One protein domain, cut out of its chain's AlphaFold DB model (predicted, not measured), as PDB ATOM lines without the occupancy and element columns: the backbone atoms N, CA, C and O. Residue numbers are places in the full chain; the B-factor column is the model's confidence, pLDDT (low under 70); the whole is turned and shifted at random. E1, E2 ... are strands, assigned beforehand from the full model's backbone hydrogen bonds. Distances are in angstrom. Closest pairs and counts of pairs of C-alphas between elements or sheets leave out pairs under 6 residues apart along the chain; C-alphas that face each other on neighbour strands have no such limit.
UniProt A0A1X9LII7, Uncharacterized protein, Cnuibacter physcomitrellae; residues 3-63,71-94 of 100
ATOM      1  N   ALA A   3      37.594 -21.352 -30.012       86.69
ATOM      2  CA  ALA A   3      36.569 -22.309 -30.404       86.69
ATOM      3  C   ALA A   3      37.193 -23.694 -30.561       86.69
ATOM      4  O   ALA A   3      38.110 -23.878 -31.357       86.69
ATOM      5  N   ASN A   4      36.675 -24.661 -29.811       88.12
ATOM      6  CA  ASN A   4      36.968 -26.070 -30.001       88.12
ATOM      7  C   ASN A   4      35.728 -26.746 -30.597       88.12
ATOM      8  O   ASN A   4      34.768 -27.055 -29.891       88.12
ATOM      9  N   THR A   5      35.750 -26.955 -31.912       88.94
ATOM     10  CA  THR A   5      34.666 -27.591 -32.677       88.94
ATOM     11  C   THR A   5      34.955 -29.055 -33.018       88.94
ATOM     12  O   THR A   5      34.197 -29.671 -33.758       88.94
ATOM     13  N   SER A   6      36.032 -29.628 -32.471       85.38
ATOM     14  CA  SER A   6      36.480 -30.990 -32.794       85.38
ATOM     15  C   SER A   6      35.601 -32.098 -32.198       85.38
ATOM     16  O   SER A   6      35.705 -33.252 -32.597       85.38
ATOM     17  N   GLY A   7      34.763 -31.767 -31.208       88.25
ATOM     18  CA  GLY A   7      34.017 -32.744 -30.410       88.25
ATOM     19  C   GLY A   7      34.868 -33.483 -29.368       88.25
ATOM     20  O   GLY A   7      34.320 -34.238 -28.569       88.25
ATOM     21  N   ALA A   8      36.180 -33.235 -29.326       89.50
ATOM     22  CA  ALA A   8      37.115 -33.798 -28.359       89.50
ATOM     23  C   ALA A   8      37.606 -32.738 -27.363       89.50
ATOM     24  O   ALA A   8      37.539 -31.536 -27.618       89.50
ATOM     25  N   THR A   9      38.118 -33.191 -26.224       92.00
ATOM     26  CA  THR A   9      38.771 -32.337 -25.230       92.00
ATOM     27  C   THR A   9      40.253 -32.199 -25.567       92.00
ATOM     28  O   THR A   9      40.882 -33.153 -26.017       92.00
ATOM     29  N   PHE A  10      40.819 -31.018 -25.326       92.25
ATOM     30  CA  PHE A  10      42.263 -30.794 -25.388       92.25
ATOM     31  C   PHE A  10      42.827 -30.494 -24.005       92.25
ATOM     32  O   PHE A  10      42.131 -29.947 -23.147       92.25
ATOM     33  N   HIS A  11      44.092 -30.835 -23.801       93.88
ATOM     34  CA  HIS A  11      44.801 -30.669 -22.537       93.88
ATOM     35  C   HIS A  11      46.042 -29.806 -22.737       93.88
ATOM     36  O   HIS A  11      46.557 -29.714 -23.851       93.88
ATOM     37  N   ASP A  12      46.517 -29.190 -21.654       93.25
ATOM     38  CA  ASP A  12      47.758 -28.405 -21.630       93.25
ATOM     39  C   ASP A  12      47.839 -27.387 -22.781       93.25
ATOM     40  O   ASP A  12      48.844 -27.272 -23.481       93.25
ATOM     41  N   VAL A  13      46.735 -26.673 -23.009       92.50
ATOM     42  CA  VAL A  13      46.606 -25.732 -24.118       92.50
ATOM     43  C   VAL A  13      47.348 -24.445 -23.780       92.50
ATOM     44  O   VAL A  13      47.081 -23.812 -22.757       92.50
ATOM     45  N   VAL A  14      48.246 -24.030 -24.664       93.75
ATOM     46  CA  VAL A  14      49.009 -22.785 -24.573       93.75
ATOM     47  C   VAL A  14      48.754 -21.974 -25.833       93.75
ATOM     48  O   VAL A  14      49.034 -22.436 -26.934       93.75
ATOM     49  N   ILE A  15      48.224 -20.764 -25.681       90.75
ATOM     50  CA  ILE A  15      47.937 -19.858 -26.796       90.75
ATOM     51  C   ILE A  15      48.864 -18.658 -26.678       90.75
ATOM     52  O   ILE A  15      48.770 -17.875 -25.730       90.75
ATOM     53  N   GLU A  16      49.755 -18.524 -27.649       90.88
ATOM     54  CA  GLU A  16      50.645 -17.379 -27.778       90.88
ATOM     55  C   GLU A  16      49.932 -16.271 -28.537       90.88
ATOM     56  O   GLU A  16      49.286 -16.503 -29.564       90.88
ATOM     57  N   VAL A  17      50.041 -15.055 -28.010       87.19
ATOM     58  CA  VAL A  17      49.410 -13.879 -28.592       87.19
ATOM     59  C   VAL A  17      50.406 -12.737 -28.680       87.19
ATOM     60  O   VAL A  17      51.170 -12.483 -27.752       87.19
ATOM     61  N   ALA A  18      50.367 -12.020 -29.794       85.12
ATOM     62  CA  ALA A  18      51.010 -10.730 -29.943       85.12
ATOM     63  C   ALA A  18      49.988  -9.637 -29.624       85.12
ATOM     64  O   ALA A  18      48.891  -9.627 -30.184       85.12
ATOM     65  N   LEU A  19      50.355  -8.715 -28.733       82.25
ATOM     66  CA  LEU A  19      49.559  -7.546 -28.367       82.25
ATOM     67  C   LEU A  19      50.369  -6.281 -28.672       82.25
ATOM     68  O   LEU A  19      51.494  -6.111 -28.194       82.25
ATOM     69  N   LYS A  20      49.814  -5.365 -29.467       79.19
ATOM     70  CA  LYS A  20      50.462  -4.086 -29.778       79.19
ATOM     71  C   LYS A  20      50.683  -3.287 -28.490       79.19
ATOM     72  O   LYS A  20      49.761  -3.078 -27.710       79.19
ATOM     73  N   GLY A  21      51.919  -2.839 -28.274       75.44
ATOM     74  CA  GLY A  21      52.331  -2.167 -27.034       75.44
ATOM     75  C   GLY A  21      52.741  -3.117 -25.900       75.44
ATOM     76  O   GLY A  21      53.280  -2.650 -24.903       75.44
ATOM     77  N   PHE A  22      52.572  -4.433 -26.075       73.56
ATOM     78  CA  PHE A  22      52.951  -5.469 -25.110       73.56
ATOM     79  C   PHE A  22      53.753  -6.577 -25.818       73.56
ATOM     80  O   PHE A  22      53.229  -7.659 -26.088       73.56
ATOM     81  N   PRO A  23      55.040  -6.328 -26.133       66.62
ATOM     82  CA  PRO A  23      55.877  -7.252 -26.909       66.62
ATOM     83  C   PRO A  23      56.151  -8.599 -26.213       66.62
ATOM     84  O   PRO A  23      56.670  -9.512 -26.843       66.62
ATOM     85  N   SER A  24      55.805  -8.733 -24.931       69.31
ATOM     86  CA  SER A  24      55.970  -9.948 -24.128       69.31
ATOM     87  C   SER A  24      54.691 -10.305 -23.363       69.31
ATOM     88  O   SER A  24      54.742 -10.553 -22.154       69.31
ATOM     89  N   ALA A  25      53.538 -10.259 -24.032       77.50
ATOM     90  CA  ALA A  25      52.285 -10.718 -23.441       77.50
ATOM     91  C   ALA A  25      52.427 -12.179 -22.985       77.50
ATOM     92  O   ALA A  25      52.933 -13.024 -23.732       77.50
ATOM     93  N   ARG A  26      52.012 -12.496 -21.754       84.25
ATOM     94  CA  ARG A  26      52.042 -13.886 -21.284       84.25
ATOM     95  C   ARG A  26      51.079 -14.726 -22.122       84.25
ATOM     96  O   ARG A  26      49.999 -14.240 -22.461       84.25
ATOM     97  N   PRO A  27      51.411 -15.988 -22.426       87.62
ATOM     98  CA  PRO A  27      50.485 -16.859 -23.130       87.62
ATOM     99  C   PRO A  27      49.250 -17.151 -22.272       87.62
ATOM    100  O   PRO A  27      49.314 -17.185 -21.039       87.62
ATOM    101  N   ILE A  28      48.127 -17.412 -22.934       89.31
ATOM    102  CA  ILE A  28      46.929 -17.935 -22.278       89.31
ATOM    103  C   ILE A  28      47.156 -19.430 -22.057       89.31
ATOM    104  O   ILE A  28      47.384 -20.165 -23.018       89.31
ATOM    105  N   THR A  29      47.072 -19.886 -20.810       89.88
ATOM    106  CA  THR A  29      47.234 -21.300 -20.456       89.88
ATOM    107  C   THR A  29      45.914 -21.886 -19.960       89.88
ATOM    108  O   THR A  29      45.283 -21.359 -19.044       89.88
ATOM    109  N   LEU A  30      45.477 -22.986 -20.571       89.25
ATOM    110  CA  LEU A  30      44.273 -23.722 -20.190       89.25
ATOM    111  C   LEU A  30      44.647 -25.179 -19.943       89.25
ATOM    112  O   LEU A  30      45.141 -25.866 -20.832       89.25
ATOM    113  N   ARG A  31      44.368 -25.680 -18.739       90.56
ATOM    114  CA  ARG A  31      44.645 -27.085 -18.413       90.56
ATOM    115  C   ARG A  31      43.783 -28.045 -19.232       90.56
ATOM    116  O   ARG A  31      44.250 -29.107 -19.622       90.56
ATOM    117  N   ILE A  32      42.523 -27.673 -19.449       90.88
ATOM    118  CA  ILE A  32      41.531 -28.449 -20.191       90.88
ATOM    119  C   ILE A  32      40.724 -27.470 -21.044       90.88
ATOM    120  O   ILE A  32      40.248 -26.457 -20.530       90.88
ATOM    121  N   LEU A  33      40.552 -27.784 -22.326       90.94
ATOM    122  CA  LEU A  33      39.680 -27.075 -23.257       90.94
ATOM    123  C   LEU A  33      38.614 -28.050 -23.787       90.94
ATOM    124  O   LEU A  33      38.891 -28.814 -24.718       90.94
ATOM    125  N   PRO A  34      37.400 -28.048 -23.209       91.62
ATOM    126  CA  PRO A  34      36.299 -28.864 -23.706       91.62
ATOM    127  C   PRO A  34      35.812 -28.363 -25.074       91.62
ATOM    128  O   PRO A  34      36.123 -27.230 -25.464       91.62
ATOM    129  N   PRO A  35      34.995 -29.155 -25.791       91.81
ATOM    130  CA  PRO A  35      34.230 -28.651 -26.923       91.81
ATOM    131  C   PRO A  35      33.412 -27.412 -26.536       91.81
ATOM    132  O   PRO A  35      32.859 -27.335 -25.438       91.81
ATOM    133  N   GLY A  36      33.337 -26.433 -27.436       87.75
ATOM    134  CA  GLY A  36      32.565 -25.208 -27.232       87.75
ATOM    135  C   GLY A  36      33.291 -23.937 -27.657       87.75
ATOM    136  O   GLY A  36      34.361 -23.962 -28.267       87.75
ATOM    137  N   THR A  37      32.678 -22.801 -27.334       87.06
ATOM    138  CA  THR A  37      33.215 -21.471 -27.628       87.06
ATOM    139  C   THR A  37      33.408 -20.708 -26.332       87.06
ATOM    140  O   THR A  37      32.470 -20.545 -25.553       87.06
ATOM    141  N   TYR A  38      34.624 -20.216 -26.130       84.25
ATOM    142  CA  TYR A  38      35.050 -19.569 -24.901       84.25
ATOM    143  C   TYR A  38      35.605 -18.178 -25.186       84.25
ATOM    144  O   TYR A  38      36.264 -17.916 -26.203       84.25
ATOM    145  N   LEU A  39      35.348 -17.275 -24.248       83.38
ATOM    146  CA  LEU A  39      35.908 -15.940 -24.223       83.38
ATOM    147  C   LEU A  39      36.983 -15.858 -23.142       83.38
ATOM    148  O   LEU A  39      36.735 -16.160 -21.976       83.38
ATOM    149  N   VAL A  40      38.161 -15.389 -23.543       83.00
ATOM    150  CA  VAL A  40      39.252 -15.010 -22.644       83.00
ATOM    151  C   VAL A  40      39.491 -13.524 -22.853       83.00
ATOM    152  O   VAL A  40      39.648 -13.078 -23.992       83.00
ATOM    153  N   ARG A  41      39.453 -12.750 -21.767       80.00
ATOM    154  CA  ARG A  41      39.654 -11.297 -21.796       80.00
ATOM    155  C   ARG A  41      41.044 -10.965 -21.277       80.00
ATOM    156  O   ARG A  41      41.440 -11.494 -20.238       80.00
ATOM    157  N   HIS A  42      41.747 -10.080 -21.979       78.00
ATOM    158  CA  HIS A  42      42.926  -9.409 -21.434       78.00
ATOM    159  C   HIS A  42      42.468  -8.469 -20.318       78.00
ATOM    160  O   HIS A  42      41.449  -7.787 -20.470       78.00
ATOM    161  N   LYS A  43      43.162  -8.475 -19.183       76.69
ATOM    162  CA  LYS A  43      42.886  -7.564 -18.070       76.69
ATOM    163  C   LYS A  43      43.894  -6.418 -18.096       76.69
ATOM    164  O   LYS A  43      45.090  -6.639 -18.251       76.69
ATOM    165  N   SER A  44      43.419  -5.188 -17.902       64.62
ATOM    166  CA  SER A  44      44.298  -4.030 -17.720       64.62
ATOM    167  C   SER A  44      45.031  -4.073 -16.372       64.62
ATOM    168  O   SER A  44      44.575  -4.710 -15.422       64.62
ATOM    169  N   SER A  45      46.159  -3.363 -16.295       58.56
ATOM    170  CA  SER A  45      47.123  -3.362 -15.185       58.56
ATOM    171  C   SER A  45      46.497  -3.233 -13.789       58.56
ATOM    172  O   SER A  45      45.754  -2.285 -13.530       58.56
ATOM    173  N   GLY A  46      46.875  -4.139 -12.881       57.38
ATOM    174  CA  GLY A  46      46.488  -4.139 -11.463       57.38
ATOM    175  C   GLY A  46      46.060  -5.512 -10.929       57.38
ATOM    176  O   GLY A  46      46.067  -5.724  -9.721       57.38
ATOM    177  N   ASP A  47      45.730  -6.455 -11.815       65.56
ATOM    178  CA  ASP A  47      45.385  -7.839 -11.466       65.56
ATOM    179  C   ASP A  47      46.645  -8.737 -11.493       65.56
ATOM    180  O   ASP A  47      47.494  -8.553 -12.372       65.56
ATOM    181  N   PRO A  48      46.805  -9.709 -10.569       66.06
ATOM    182  CA  PRO A  48      47.908 -10.674 -10.621       66.06
ATOM    183  C   PRO A  48      47.913 -11.539 -11.893       66.06
ATOM    184  O   PRO A  48      48.953 -12.112 -12.229       66.06
ATOM    185  N   PHE A  49      46.784 -11.638 -12.604       69.19
ATOM    186  CA  PHE A  49      46.678 -12.373 -13.862       69.19
ATOM    187  C   PHE A  49      46.441 -11.430 -15.045       69.19
ATOM    188  O   PHE A  49      45.464 -10.685 -15.077       69.19
ATOM    189  N   GLU A  50      47.300 -11.529 -16.064       78.50
ATOM    190  CA  GLU A  50      47.174 -10.772 -17.322       78.50
ATOM    191  C   GLU A  50      45.912 -11.161 -18.122       78.50
ATOM    192  O   GLU A  50      45.344 -10.354 -18.858       78.50
ATOM    193  N   TRP A  51      45.420 -12.387 -17.919       82.12
ATOM    194  CA  TRP A  51      44.220 -12.918 -18.557       82.12
ATOM    195  C   TRP A  51      43.161 -13.286 -17.522       82.12
ATOM    196  O   TRP A  51      43.456 -13.814 -16.450       82.12
ATOM    197  N   ALA A  52      41.898 -13.043 -17.858       81.50
ATOM    198  CA  ALA A  52      40.779 -13.632 -17.136       81.50
ATOM    199  C   ALA A  52      40.680 -15.140 -17.398       81.50
ATOM    200  O   ALA A  52      41.138 -15.638 -18.425       81.50
ATOM    201  N   PHE A  53      40.014 -15.859 -16.495       79.00
ATOM    202  CA  PHE A  53      39.651 -17.251 -16.741       79.00
ATOM    203  C   PHE A  53      38.751 -17.363 -17.974       79.00
ATOM    204  O   PHE A  53      37.897 -16.502 -18.209       79.00
ATOM    205  N   ALA A  54      38.946 -18.429 -18.749       80.12
ATOM    206  CA  ALA A  54      38.075 -18.743 -19.869       80.12
ATOM    207  C   ALA A  54      36.651 -18.978 -19.362       80.12
ATOM    208  O   ALA A  54      36.432 -19.780 -18.455       80.12
ATOM    209  N   ARG A  55      35.693 -18.278 -19.965       79.25
ATOM    210  CA  ARG A  55      34.264 -18.466 -19.705       79.25
ATOM    211  C   ARG A  55      33.566 -18.865 -20.985       79.25
ATOM    212  O   ARG A  55      33.952 -18.411 -22.064       79.25
ATOM    213  N   GLU A  56      32.554 -19.712 -20.876       78.06
ATOM    214  CA  GLU A  56      31.727 -20.053 -22.026       78.06
ATOM    215  C   GLU A  56      31.076 -18.792 -22.594       78.06
ATOM    216  O   GLU A  56      30.614 -17.920 -21.857       78.06
ATOM    217  N   LEU A  57      31.028 -18.683 -23.919       76.81
ATOM    218  CA  LEU A  57      30.567 -17.463 -24.576       76.81
ATOM    219  C   LEU A  57      29.109 -17.120 -24.228       76.81
ATOM    220  O   LEU A  57      28.760 -15.949 -24.123       76.81
ATOM    221  N   ARG A  58      28.276 -18.138 -23.996       73.38
ATOM    222  CA  ARG A  58      26.880 -17.991 -23.555       73.38
ATOM    223  C   ARG A  58      26.728 -17.370 -22.159       73.38
ATOM    224  O   ARG A  58      25.648 -16.896 -21.839       73.38
ATOM    225  N   GLU A  59      27.791 -17.333 -21.356       66.62
ATOM    226  CA  GLU A  59      27.812 -16.645 -20.060       66.62
ATOM    227  C   GLU A  59      28.328 -15.197 -20.137       66.62
ATOM    228  O   GLU A  59      28.477 -14.532 -19.108       66.62
ATOM    229  N   ALA A  60      28.693 -14.708 -21.325       65.25
ATOM    230  CA  ALA A  60      29.141 -13.335 -21.484       65.25
ATOM    231  C   ALA A  60      27.927 -12.392 -21.536       65.25
ATOM    232  O   ALA A  60      27.162 -12.416 -22.495       65.25
ATOM    233  N   ASP A  61      27.800 -11.506 -20.544       62.75
ATOM    234  CA  ASP A  61      26.684 -10.545 -20.418       62.75
ATOM    235  C   ASP A  61      26.598  -9.498 -21.548       62.75
ATOM    236  O   ASP A  61      25.677  -8.684 -21.581       62.75
ATOM    237  N   GLN A  62      27.574  -9.464 -22.460       62.78
ATOM    238  CA  GLN A  62      27.645  -8.480 -23.538       62.78
ATOM    239  C   GLN A  62      27.922  -9.157 -24.883       62.78
ATOM    240  O   GLN A  62      28.797 -10.030 -24.950       62.78
ATOM    241  N   PRO A  63      27.237  -8.734 -25.964       59.50
ATOM    242  CA  PRO A  63      27.523  -9.223 -27.303       59.50
ATOM    243  C   PRO A  63      28.969  -8.892 -27.675       59.50
ATOM    244  O   PRO A  63      29.434  -7.766 -27.485       59.50
ATOM    245  N   ALA A  71      44.506  -4.544 -36.447       56.94
ATOM    246  CA  ALA A  71      45.575  -5.554 -36.499       56.94
ATOM    247  C   ALA A  71      46.419  -5.566 -35.202       56.94
ATOM    248  O   ALA A  71      47.595  -5.915 -35.207       56.94
ATOM    249  N   GLU A  72      45.854  -5.085 -34.091       67.50
ATOM    250  CA  GLU A  72      46.586  -4.819 -32.846       67.50
ATOM    251  C   GLU A  72      46.774  -6.069 -31.978       67.50
ATOM    252  O   GLU A  72      47.493  -6.024 -30.981       67.50
ATOM    253  N   TRP A  73      46.139  -7.175 -32.359       74.06
ATOM    254  CA  TRP A  73      46.181  -8.443 -31.651       74.06
ATOM    255  C   TRP A  73      46.191  -9.602 -32.650       74.06
ATOM    256  O   TRP A  73      45.422  -9.607 -33.610       74.06
ATOM    257  N   ALA A  74      47.052 -10.590 -32.421       80.81
ATOM    258  CA  ALA A  74      47.119 -11.794 -33.243       80.81
ATOM    259  C   ALA A  74      47.468 -13.012 -32.385       80.81
ATOM    260  O   ALA A  74      48.299 -12.912 -31.486       80.81
ATOM    261  N   VAL A  75      46.849 -14.161 -32.667       82.81
ATOM    262  CA  VAL A  75      47.326 -15.454 -32.155       82.81
ATOM    263  C   VAL A  75      48.502 -15.872 -33.027       82.81
ATOM    264  O   VAL A  75      48.351 -15.973 -34.242       82.81
ATOM    265  N   THR A  76      49.659 -16.097 -32.418       88.44
ATOM    266  CA  THR A  76      50.889 -16.456 -33.137       88.44
ATOM    267  C   THR A  76      51.163 -17.953 -33.098       88.44
ATOM    268  O   THR A  76      51.798 -18.482 -34.005       88.44
ATOM    269  N   ALA A  77      50.669 -18.641 -32.065       90.12
ATOM    270  CA  ALA A  77      50.701 -20.094 -31.991       90.12
ATOM    271  C   ALA A  77      49.654 -20.646 -31.014       90.12
ATOM    272  O   ALA A  77      49.270 -19.988 -30.044       90.12
ATOM    273  N   ILE A  78      49.244 -21.892 -31.237       92.19
ATOM    274  CA  ILE A  78      48.451 -22.695 -30.304       92.19
ATOM    275  C   ILE A  78      49.161 -24.031 -30.124       92.19
ATOM    276  O   ILE A  78      49.351 -24.752 -31.098       92.19
ATOM    277  N   ARG A  79      49.503 -24.384 -28.887       94.88
ATOM    278  CA  ARG A  79      50.034 -25.702 -28.523       94.88
ATOM    279  C   ARG A  79      49.028 -26.439 -27.667       94.88
ATOM    280  O   ARG A  79      48.394 -25.809 -26.824       94.88
ATOM    281  N   PHE A  80      48.849 -27.734 -27.880       94.25
ATOM    282  CA  PHE A  80      47.918 -28.540 -27.093       94.25
ATOM    283  C   PHE A  80      48.247 -30.029 -27.163       94.25
ATOM    284  O   PHE A  80      48.890 -30.495 -28.104       94.25
ATOM    285  N   SER A  81      47.746 -30.778 -26.182       95.31
ATOM    286  CA  SER A  81      47.718 -32.239 -26.194       95.31
ATOM    287  C   SER A  81      46.315 -32.738 -26.534       95.31
ATOM    288  O   SER A  81      45.324 -32.279 -25.954       95.31
ATOM    289  N   ASP A  82      46.209 -33.683 -27.463       91.81
ATOM    290  CA  ASP A  82      44.941 -34.340 -27.785       91.81
ATOM    291  C   ASP A  82      44.592 -35.472 -26.801       91.81
ATOM    292  O   ASP A  82      45.326 -35.777 -25.857       91.81
ATOM    293  N   ASN A  83      43.437 -36.102 -27.010       88.56
ATOM    294  CA  ASN A  83      42.970 -37.221 -26.186       88.56
ATOM    295  C   ASN A  83      43.829 -38.493 -26.309       88.56
ATOM    296  O   ASN A  83      43.680 -39.400 -25.495       88.56
ATOM    297  N   LEU A  84      44.703 -38.583 -27.313       90.06
ATOM    298  CA  LEU A  84      45.661 -39.677 -27.480       90.06
ATOM    299  C   LEU A  84      47.019 -39.344 -26.841       90.06
ATOM    300  O   LEU A  84      47.955 -40.137 -26.950       90.06
ATOM    301  N   GLY A  85      47.140 -38.186 -26.184       89.31
ATOM    302  CA  GLY A  85      48.381 -37.701 -25.589       89.31
ATOM    303  C   GLY A  85      49.392 -37.177 -26.611       89.31
ATOM    304  O   GLY A  85      50.548 -36.960 -26.251       89.31
ATOM    305  N   GLN A  86      48.994 -36.980 -27.873       94.06
ATOM    306  CA  GLN A  86      49.873 -36.402 -28.888       94.06
ATOM    307  C   GLN A  86      49.904 -34.888 -28.733       94.06
ATOM    308  O   GLN A  86      48.868 -34.258 -28.510       94.06
ATOM    309  N   ARG A  87      51.095 -34.308 -28.886       95.38
ATOM    310  CA  ARG A  87      51.291 -32.862 -28.843       95.38
ATOM    311  C   ARG A  87      51.267 -32.266 -30.234       95.38
ATOM    312  O   ARG A  87      51.869 -32.795 -31.171       95.38
ATOM    313  N   TRP A  88      50.592 -31.137 -30.338       95.44
ATOM    314  CA  TRP A  88      50.372 -30.424 -31.579       95.44
ATOM    315  C   TRP A  88      50.693 -28.949 -31.401       95.44
ATOM    316  O   TRP A  88      50.385 -28.369 -30.360       95.44
ATOM    317  N   THR A  89      51.246 -28.344 -32.449       95.75
ATOM    318  CA  THR A  89      51.403 -26.896 -32.584       95.75
ATOM    319  C   THR A  89      50.731 -26.435 -33.877       95.75
ATOM    320  O   THR A  89      51.015 -26.956 -34.956       95.75
ATOM    321  N   ALA A  90      49.847 -25.447 -33.767       93.19
ATOM    322  CA  ALA A  90      49.333 -24.656 -34.878       93.19
ATOM    323  C   ALA A  90      50.014 -23.283 -34.887       93.19
ATOM    324  O   ALA A  90      50.080 -22.633 -33.845       93.19
ATOM    325  N   ASP A  91      50.517 -22.850 -36.041       91.56
ATOM    326  CA  ASP A  91      51.156 -21.540 -36.209       91.56
ATOM    327  C   ASP A  91      50.147 -20.417 -36.531       91.56
ATOM    328  O   ASP A  91      48.935 -20.632 -36.616       91.56
ATOM    329  N   GLU A  92      50.652 -19.198 -36.740       86.38
ATOM    330  CA  GLU A  92      49.869 -18.016 -37.135       86.38
ATOM    331  C   GLU A  92      49.087 -18.190 -38.452       86.38
ATOM    332  O   GLU A  92      48.148 -17.442 -38.727       86.38
ATOM    333  N   ARG A  93      49.451 -19.183 -39.275       86.00
ATOM    334  CA  ARG A  93      48.780 -19.534 -40.534       86.00
ATOM    335  C   ARG A  93      47.791 -20.685 -40.362       86.00
ATOM    336  O   ARG A  93      47.258 -21.176 -41.356       86.00
ATOM    337  N   ALA A  94      47.544 -21.104 -39.121       83.00
ATOM    338  CA  ALA A  94      46.741 -22.266 -38.764       83.00
ATOM    339  C   ALA A  94      47.260 -23.586 -39.366       83.00
ATOM    340  O   ALA A  94      46.496 -24.543 -39.520       83.00
TER     341      ALA A  94
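This is residues 3 to 63 and 71 to 94 of the 100 residues of an uncharacterized protein of Cnuibacter physcomitrellae (UniProt A0A1X9LII7). What is the main picture? A twisted sheet of four antiparallel strands, in the order E2, E1, E4, E5, makes a wall, and a small ribbon of E3 with residues 3 to 4 and 55 to 56 is set over part of one of its faces, toward the E2 edge. The two layers are only partly face to face, and residues 40 to 63 are a long stretch with no named element. What is it made of? The printed part has 85 residues with five named strands, E1 to E5 in chain order, and no named helix; its class is all strand, though under half of the residues, 34, are in named elements. How large is its outline? It is compact, with a radius of gyration of the C-alphas of 13.5 A, and it is rounded, with spans of 38 by 29 by 25 A.

How do the inner strands pair? E1, residues 10 to 19, and E4, residues 73 to 81, are antiparallel neighbours at 162 degrees. N 14 and O 79 are 2.8 A apart, within hydrogen-bond range, and C-alphas 13 and 80, which face each other, are 4.3 A apart. What stands at the edges? E2, residues 28 to 33, forms a hairpin with E1 at 157 degrees, with N 13 and O 30 at 2.8 A. E5, residues 87 to 91, forms a hairpin with E4 at 164 degrees, with N 78 and O 90 at 2.8 A. Where is E3? E3, residues 36 to 39, pairs with no named strand and is apart from E1, E2, E4 and E5. Its residues 36 to 37 pair with residues 3 to 4, and its residues 38 to 39 with residues 55 to 56, both antiparallel.

Where does the longest strand by residues run? E1 goes from C-alpha 10 at (42.263, -30.794, -25.388) to C-alpha 19 at (49.559, -7.546, -28.367), 24.5 A, and bends by 52 degrees at residue 13. How long are the others? E4 also measures 24.5 A, E5 13.5 A, E2 11.7 A and E3 10.3 A. Where does the last strand end? E5 ends with C-alpha 91 at (51.156, -21.540, -36.209).

How far does it reach? The two C-alphas farthest apart, those of Gly 46 and Leu 84, are 39.0 A apart. Is the printed part unbroken? Residues 64 to 70 are not printed, in the link across the cut from E3 to E4, and C-alphas 63 and 71 are 20.6 A apart. How are the other strands linked? E2 to E3 and E4 to E5 are tight links, and E1 to E2 is a short one. Where is confidence low? The mean pLDDT of the printed part is 82.6, and residues 23 to 24, 44 to 49, 59 to 63 and 71 to 72 are under 70.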